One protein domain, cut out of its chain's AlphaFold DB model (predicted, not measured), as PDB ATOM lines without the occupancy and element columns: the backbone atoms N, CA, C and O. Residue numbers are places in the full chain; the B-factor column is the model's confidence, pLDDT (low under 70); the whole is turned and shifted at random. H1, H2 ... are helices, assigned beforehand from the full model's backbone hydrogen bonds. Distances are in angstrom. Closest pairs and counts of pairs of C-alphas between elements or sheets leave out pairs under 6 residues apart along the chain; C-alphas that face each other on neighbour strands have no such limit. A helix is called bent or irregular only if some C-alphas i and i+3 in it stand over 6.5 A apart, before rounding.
ATOM      1  N   GLU A 136     -46.300 -12.209 492.888       94.88
ATOM      2  CA  GLU A 136     -46.413 -11.519 494.186       94.88
ATOM      3  C   GLU A 136     -46.749 -12.489 495.328       94.88
ATOM      4  O   GLU A 136     -46.070 -12.518 496.355       94.88
ATOM      5  N   THR A 137     -47.759 -13.344 495.138       94.75
ATOM      6  CA  THR A 137     -48.171 -14.333 496.144       94.75
ATOM      7  C   THR A 137     -47.050 -15.328 496.427       94.75
ATOM      8  O   THR A 137     -46.800 -15.688 497.578       94.75
ATOM      9  N   PHE A 138     -46.370 -15.780 495.375       95.00
ATOM     10  CA  PHE A 138     -45.300 -16.759 495.485       95.00
ATOM     11  C   PHE A 138     -44.041 -16.161 496.120       95.00
ATOM     12  O   PHE A 138     -43.395 -16.828 496.926       95.00
ATOM     13  N   CYS A 139     -43.740 -14.886 495.854       93.81
ATOM     14  CA  CYS A 139     -42.682 -14.145 496.538       93.81
ATOM     15  C   CYS A 139     -42.862 -14.206 498.065       93.81
ATOM     16  O   CYS A 139     -41.949 -14.617 498.779       93.81
ATOM     17  N   HIS A 140     -44.074 -13.957 498.569       92.31
ATOM     18  CA  HIS A 140     -44.371 -14.091 500.000       92.31
ATOM     19  C   HIS A 140     -44.237 -15.522 500.543       92.31
ATOM     20  O   HIS A 140     -44.013 -15.713 501.740       92.31
ATOM     21  N   GLN A 141     -44.378 -16.552 499.702       91.75
ATOM     22  CA  GLN A 141     -44.077 -17.929 500.112       91.75
ATOM     23  C   GLN A 141     -42.569 -18.152 500.237       91.75
ATOM     24  O   GLN A 141     -42.125 -18.728 501.228       91.75
ATOM     25  N   LEU A 142     -41.783 -17.640 499.287       91.50
ATOM     26  CA  LEU A 142     -40.321 -17.705 499.323       91.50
ATOM     27  C   LEU A 142     -39.733 -16.917 500.501       91.50
ATOM     28  O   LEU A 142     -38.779 -17.379 501.125       91.50
ATOM     29  N   GLU A 143     -40.335 -15.788 500.883       89.88
ATOM     30  CA  GLU A 143     -39.930 -15.018 502.068       89.88
ATOM     31  C   GLU A 143     -39.942 -15.856 503.356       89.88
ATOM     32  O   GLU A 143     -39.124 -15.621 504.247       89.88
ATOM     33  N   LYS A 144     -40.816 -16.867 503.455       88.50
ATOM     34  CA  LYS A 144     -40.887 -17.763 504.624       88.50
ATOM     35  C   LYS A 144     -39.684 -18.701 504.737       88.50
ATOM     36  O   LYS A 144     -39.439 -19.219 505.824       88.50
ATOM     37  N   LEU A 145     -38.950 -18.927 503.646       86.06
ATOM     38  CA  LEU A 145     -37.714 -19.715 503.653       86.06
ATOM     39  C   LEU A 145     -36.537 -18.913 504.231       86.06
ATOM     40  O   LEU A 145     -35.562 -19.491 504.712       86.06
ATOM     41  N   ILE A 146     -36.632 -17.580 504.237       84.50
ATOM     42  CA  ILE A 146     -35.568 -16.707 504.732       84.50
ATOM     43  C   ILE A 146     -35.485 -16.810 506.255       84.50
ATOM     44  O   ILE A 146     -36.359 -16.349 506.990       84.50
ATOM     45  N   THR A 147     -34.373 -17.352 506.747       74.19
ATOM     46  CA  THR A 147     -34.127 -17.474 508.188       74.19
ATOM     47  C   THR A 147     -33.967 -16.090 508.829       74.19
ATOM     48  O   THR A 147     -33.049 -15.341 508.501       74.19
ATOM     49  N   THR A 148     -34.831 -15.755 509.790       65.75
ATOM     50  CA  THR A 148     -34.974 -14.401 510.365       65.75
ATOM     51  C   THR A 148     -33.745 -13.878 511.124       65.75
ATOM     52  O   THR A 148     -33.638 -12.674 511.335       65.75
ATOM     53  N   ASN A 149     -32.797 -14.742 511.507       59.94
ATOM     54  CA  ASN A 149     -31.705 -14.407 512.435       59.94
ATOM     55  C   ASN A 149     -30.314 -14.259 511.790       59.94
ATOM     56  O   ASN A 149     -29.319 -14.211 512.509       59.94
ATOM     57  N   SER A 150     -30.208 -14.194 510.460       67.06
ATOM     58  CA  SER A 150     -28.923 -13.975 509.782       67.06
ATOM     59  C   SER A 150     -28.827 -12.561 509.199       67.06
ATOM     60  O   SER A 150     -29.805 -12.034 508.664       67.06
ATOM     61  N   ASN A 151     -27.633 -11.954 509.229       67.31
ATOM     62  CA  ASN A 151     -27.348 -10.708 508.490       67.31
ATOM     63  C   ASN A 151     -27.636 -10.875 506.984       67.31
ATOM     64  O   ASN A 151     -28.046  -9.938 506.307       67.31
ATOM     65  N   ARG A 152     -27.516 -12.110 506.482       78.00
ATOM     66  CA  ARG A 152     -27.848 -12.501 505.106       78.00
ATOM     67  C   ARG A 152     -29.338 -12.380 504.780       78.00
ATOM     68  O   ARG A 152     -29.677 -12.175 503.624       78.00
ATOM     69  N   SER A 153     -30.226 -12.428 505.777       81.50
ATOM     70  CA  SER A 153     -31.675 -12.322 505.561       81.50
ATOM     71  C   SER A 153     -32.094 -10.999 504.915       81.50
ATOM     72  O   SER A 153     -33.082 -10.960 504.188       81.50
ATOM     73  N   GLN A 154     -31.362  -9.910 505.164       84.06
ATOM     74  CA  GLN A 154     -31.627  -8.620 504.521       84.06
ATOM     75  C   GLN A 154     -31.246  -8.651 503.039       84.06
ATOM     76  O   GLN A 154     -32.032  -8.212 502.204       84.06
ATOM     77  N   VAL A 155     -30.094  -9.246 502.714       87.00
ATOM     78  CA  VAL A 155     -29.630  -9.442 501.332       87.00
ATOM     79  C   VAL A 155     -30.607 -10.318 500.554       87.00
ATOM     80  O   VAL A 155     -31.077  -9.910 499.498       87.00
ATOM     81  N   SER A 156     -31.003 -11.464 501.114       87.31
ATOM     82  CA  SER A 156     -31.977 -12.365 500.490       87.31
ATOM     83  C   SER A 156     -33.319 -11.683 500.205       87.31
ATOM     84  O   SER A 156     -33.869 -11.869 499.125       87.31
ATOM     85  N   ARG A 157     -33.837 -10.866 501.137       88.69
ATOM     86  CA  ARG A 157     -35.084 -10.107 500.919       88.69
ATOM     87  C   ARG A 157     -34.932  -9.044 499.834       88.69
ATOM     88  O   ARG A 157     -35.849  -8.871 499.042       88.69
ATOM     89  N   CYS A 158     -33.792  -8.351 499.790       89.25
ATOM     90  CA  CYS A 158     -33.521  -7.358 498.748       89.25
ATOM     91  C   CYS A 158     -33.503  -8.016 497.364       89.25
ATOM     92  O   CYS A 158     -34.266  -7.614 496.493       89.25
ATOM     93  N   LEU A 159     -32.721  -9.090 497.209       89.00
ATOM     94  CA  LEU A 159     -32.624  -9.851 495.963       89.00
ATOM     95  C   LEU A 159     -33.981 -10.403 495.516       89.00
ATOM     96  O   LEU A 159     -34.331 -10.317 494.343       89.00
ATOM     97  N   LEU A 160     -34.767 -10.937 496.454       90.62
ATOM     98  CA  LEU A 160     -36.102 -11.451 496.165       90.62
ATOM     99  C   LEU A 160     -37.056 -10.348 495.681       90.62
ATOM    100  O   LEU A 160     -37.803 -10.567 494.728       90.62
ATOM    101  N   GLY A 161     -37.001  -9.157 496.284       91.00
ATOM    102  CA  GLY A 161     -37.788  -8.000 495.852       91.00
ATOM    103  C   GLY A 161     -37.369  -7.450 494.482       91.00
ATOM    104  O   GLY A 161     -38.228  -7.119 493.660       91.00
ATOM    105  N   ASP A 162     -36.066  -7.387 494.206       88.75
ATOM    106  CA  ASP A 162     -35.543  -6.958 492.902       88.75
ATOM    107  C   ASP A 162     -35.924  -7.953 491.792       88.75
ATOM    108  O   ASP A 162     -36.377  -7.552 490.714       88.75
ATOM    109  N   GLN A 163     -35.859  -9.256 492.081       89.75
ATOM    110  CA  GLN A 163     -36.288 -10.292 491.142       89.75
ATOM    111  C   GLN A 163     -37.800 -10.278 490.913       89.75
ATOM    112  O   GLN A 163     -38.236 -10.426 489.775       89.75
ATOM    113  N   LEU A 164     -38.609 -10.054 491.956       93.44
ATOM    114  CA  LEU A 164     -40.053  -9.874 491.798       93.44
ATOM    115  C   LEU A 164     -40.355  -8.705 490.852       93.44
ATOM    116  O   LEU A 164     -41.176  -8.855 489.954       93.44
ATOM    117  N   THR A 165     -39.672  -7.571 491.032       91.50
ATOM    118  CA  THR A 165     -39.844  -6.388 490.170       91.50
ATOM    119  C   THR A 165     -39.543  -6.741 488.712       91.50
ATOM    120  O   THR A 165     -40.375  -6.512 487.842       91.50
ATOM    121  N   THR A 166     -38.410  -7.405 488.467       89.44
ATOM    122  CA  THR A 166     -38.003  -7.852 487.123       89.44
ATOM    123  C   THR A 166     -39.036  -8.794 486.495       89.44
ATOM    124  O   THR A 166     -39.445  -8.600 485.355       89.44
ATOM    125  N   ILE A 167     -39.513  -9.790 487.251       91.44
ATOM    126  CA  ILE A 167     -40.512 -10.758 486.774       91.44
ATOM    127  C   ILE A 167     -41.821 -10.063 486.389       91.44
ATOM    128  O   ILE A 167     -42.416 -10.413 485.370       91.44
ATOM    129  N   LEU A 168     -42.278  -9.099 487.193       92.44
ATOM    130  CA  LEU A 168     -43.506  -8.352 486.923       92.44
ATOM    131  C   LEU A 168     -43.360  -7.450 485.692       92.44
ATOM    132  O   LEU A 168     -44.251  -7.455 484.842       92.44
ATOM    133  N   ASP A 169     -42.239  -6.738 485.569       90.81
ATOM    134  CA  ASP A 169     -41.959  -5.843 484.440       90.81
ATOM    135  C   ASP A 169     -41.865  -6.610 483.108       90.81
ATOM    136  O   ASP A 169     -42.355  -6.145 482.078       90.81
ATOM    137  N   GLU A 170     -41.287  -7.816 483.126       88.88
ATOM    138  CA  GLU A 170     -41.165  -8.690 481.951       88.88
ATOM    139  C   GLU A 170     -42.422  -9.537 481.679       88.88
ATOM    140  O   GLU A 170     -42.518 -10.197 480.640       88.88
ATOM    141  N   GLY A 171     -43.394  -9.557 482.599       87.75
ATOM    142  CA  GLY A 171     -44.546 -10.462 482.528       87.75
ATOM    143  C   GLY A 171     -44.152 -11.945 482.591       87.75
ATOM    144  O   GLY A 171     -44.821 -12.798 481.998       87.75
ATOM    145  N   ALA A 172     -43.046 -12.256 483.269       89.50
ATOM    146  CA  ALA A 172     -42.537 -13.607 483.437       89.50
ATOM    147  C   ALA A 172     -43.360 -14.405 484.468       89.50
ATOM    148  O   ALA A 172     -44.170 -13.881 485.231       89.50
ATOM    149  N   THR A 173     -43.160 -15.723 484.487       92.19
ATOM    150  CA  THR A 173     -43.846 -16.620 485.431       92.19
ATOM    151  C   THR A 173     -43.011 -16.833 486.694       92.19
ATOM    152  O   THR A 173     -41.844 -16.449 486.763       92.19
ATOM    153  N   VAL A 174     -43.569 -17.544 487.678       93.44
ATOM    154  CA  VAL A 174     -42.854 -17.954 488.899       93.44
ATOM    155  C   VAL A 174     -41.547 -18.702 488.642       93.44
ATOM    156  O   VAL A 174     -40.696 -18.721 489.522       93.44
ATOM    157  N   PHE A 175     -41.310 -19.268 487.455       92.19
ATOM    158  CA  PHE A 175     -39.998 -19.838 487.131       92.19
ATOM    159  C   PHE A 175     -38.849 -18.829 487.190       92.19
ATOM    160  O   PHE A 175     -37.724 -19.241 487.439       92.19
ATOM    161  N   GLY A 176     -39.119 -17.524 487.082       89.81
ATOM    162  CA  GLY A 176     -38.099 -16.492 487.263       89.81
ATOM    163  C   GLY A 176     -37.440 -16.493 488.650       89.81
ATOM    164  O   GLY A 176     -36.363 -15.928 488.800       89.81
ATOM    165  N   PHE A 177     -38.030 -17.139 489.662       91.25
ATOM    166  CA  PHE A 177     -37.417 -17.275 490.989       91.25
ATOM    167  C   PHE A 177     -36.482 -18.487 491.129       91.25
ATOM    168  O   PHE A 177     -35.912 -18.685 492.202       91.25
ATOM    169  N   SER A 178     -36.317 -19.316 490.092       88.06
ATOM    170  CA  SER A 178     -35.600 -20.593 490.210       88.06
ATOM    171  C   SER A 178     -34.147 -20.445 490.665       88.06
ATOM    172  O   SER A 178     -33.676 -21.270 491.446       88.06
ATOM    173  N   SER A 179     -33.450 -19.403 490.198       80.81
ATOM    174  CA  SER A 179     -32.066 -19.096 490.588       80.81
ATOM    175  C   SER A 179     -31.977 -18.657 492.050       80.81
ATOM    176  O   SER A 179     -31.127 -19.123 492.799       80.81
ATOM    177  N   LEU A 180     -32.916 -17.823 492.507       84.75
ATOM    178  CA  LEU A 180     -32.952 -17.385 493.901       84.75
ATOM    179  C   LEU A 180     -33.312 -18.508 494.868       84.75
ATOM    180  O   LEU A 180     -32.781 -18.539 495.974       84.75
ATOM    181  N   TYR A 181     -34.200 -19.426 494.488       85.12
ATOM    182  CA  TYR A 181     -34.692 -20.458 495.401       85.12
ATOM    183  C   TYR A 181     -33.563 -21.274 496.052       85.12
ATOM    184  O   TYR A 181     -33.612 -21.513 497.258       85.12
ATOM    185  N   ARG A 182     -32.523 -21.645 495.292       74.81
ATOM    186  CA  ARG A 182     -31.374 -22.395 495.833       74.81
ATOM    187  C   ARG A 182     -30.642 -21.618 496.926       74.81
ATOM    188  O   ARG A 182     -30.309 -22.173 497.969       74.81
ATOM    189  N   LEU A 183     -30.480 -20.315 496.717       76.56
ATOM    190  CA  LEU A 183     -29.838 -19.407 497.669       76.56
ATOM    191  C   LEU A 183     -30.651 -19.250 498.953       76.56
ATOM    192  O   LEU A 183     -30.089 -19.095 500.039       76.56
ATOM    193  N   LEU A 184     -31.979 -19.296 498.828       79.50
ATOM    194  CA  LEU A 184     -32.893 -19.228 499.962       79.50
ATOM    195  C   LEU A 184     -32.916 -20.537 500.766       79.50
ATOM    196  O   LEU A 184     -32.976 -20.468 501.991       79.50
ATOM    197  N   GLU A 185     -32.855 -21.705 500.112       70.94
ATOM    198  CA  GLU A 185     -32.900 -23.013 500.791       70.94
ATOM    199  C   GLU A 185     -31.620 -23.301 501.592       70.94
ATOM    200  O   GLU A 185     -31.707 -23.671 502.764       70.94
ATOM    201  N   ASP A 186     -30.441 -23.083 501.004       67.12
ATOM    202  CA  ASP A 186     -29.165 -23.451 501.638       67.12
ATOM    203  C   ASP A 186     -28.599 -22.340 502.543       67.12
ATOM    204  O   ASP A 186     -27.630 -22.551 503.281       67.12
ATOM    205  N   GLY A 187     -29.167 -21.127 502.488       64.12
ATOM    206  CA  GLY A 187     -28.679 -19.947 503.219       64.12
ATOM    207  C   GLY A 187     -27.272 -19.488 502.801       64.12
ATOM    208  O   GLY A 187     -26.679 -18.591 503.426       64.12
ATOM    209  N   ASN A 188     -26.725 -20.107 501.753       69.38
ATOM    210  CA  ASN A 188     -25.472 -19.736 501.132       69.38
ATOM    211  C   ASN A 188     -25.762 -18.831 499.935       69.38
ATOM    212  O   ASN A 188     -26.423 -19.239 498.985       69.38
ATOM    213  N   LEU A 189     -25.285 -17.590 500.007       68.44
ATOM    214  CA  LEU A 189     -25.401 -16.634 498.914       68.44
ATOM    215  C   LEU A 189     -24.294 -16.942 497.902       68.44
ATOM    216  O   LEU A 189     -23.207 -16.384 497.986       68.44
ATOM    217  N   ASP A 190     -24.556 -17.881 497.001       69.94
ATOM    218  CA  ASP A 190     -23.800 -18.029 495.765       69.94
ATOM    219  C   ASP A 190     -24.304 -17.014 494.726       69.94
ATOM    220  O   ASP A 190     -25.355 -17.168 494.105       69.94
ATOM    221  N   PHE A 191     -23.565 -15.921 494.570       79.75
ATOM    222  CA  PHE A 191     -23.935 -14.837 493.665       79.75
ATOM    223  C   PHE A 191     -23.768 -15.199 492.182       79.75
ATOM    224  O   PHE A 191     -24.356 -14.534 491.323       79.75
TER     225      PHE A 191
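AT A GLANCE: This is residues 136 to 191 of the 372 residues of an uncharacterized protein of Erwinia amylovora ATCC BAA-2158 (UniProt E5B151). Three helices lie side by side in a small up-and-down bundle, their centres making a triangle, with the long H2 as its longest member and the short H1 beside only part of it. The chain folds back twice, once between H1 and H2 and once between H2 and H3, and residues 187 to 191 follow H3 as a short tail. The printed part has 56 residues with three named helices, H1, H2, H3 in that order, and no named strand; the class is all helix. It is compact, with a radius of gyration of the C-alphas of 10.7 A, and elongated, spanning 32 by 20 by 14 A.

HOW THE PARTS SIT: Start at H1, residues 136 to 143, and compare it with H2, residues 152 to 170: they touch, closest at the C-alphas of Cys 139 and Leu 164, 6.9 A apart. They form a helical hairpin at a shallow tilt of 20 degrees, opposite ways, and H2 touches H1 with residues 157 to 164 alone. Next look at H3, residues 174 to 186, which forms a second helical hairpin with H2, at a shallow tilt of 9 degrees, opposite ways. H2 and H3 touch, closest at the C-alphas of Ile 167 and Gly 176, 6.2 A apart. H1 and H3 only just touch, with 3 pairs of C-alphas within 8 A, the closest being Phe 138 and Val 174 at 7.1 A; they run the same way at a shallow tilt of 11 degrees. In H1 and H2 every O i to N i+4 pair is within hydrogen-bond range; in H3 4 of 9 are, beside 6 of 10 O i to N i+3 pairs.

IN THESE COORDINATES: Find C-alpha 136 at (-46.413, -11.519, 494.186), where H1 begins; it runs 10.8 A to C-alpha 143. H2 runs 27.0 A from C-alpha 152 at (-27.848, -12.501, 505.106) to C-alpha 170. H3 runs 19.5 A from C-alpha 174 to C-alpha 186 at (-29.165, -23.451, 501.638); it is irregular, with C-alphas 176 and 179 7.4 A apart, and its line is a rough one.

THE WHOLE: The two C-alphas farthest apart are those of Asn 149 and Gly 171, at 32.8 A. The printed part has no cut; the link from H1 to H2 is short, with 8 residues, and that from H2 to H3 is tight, with 3. The mean pLDDT of the printed part is 84.2, and confidence is under 70 at residues 148 to 151 and 186 to 190.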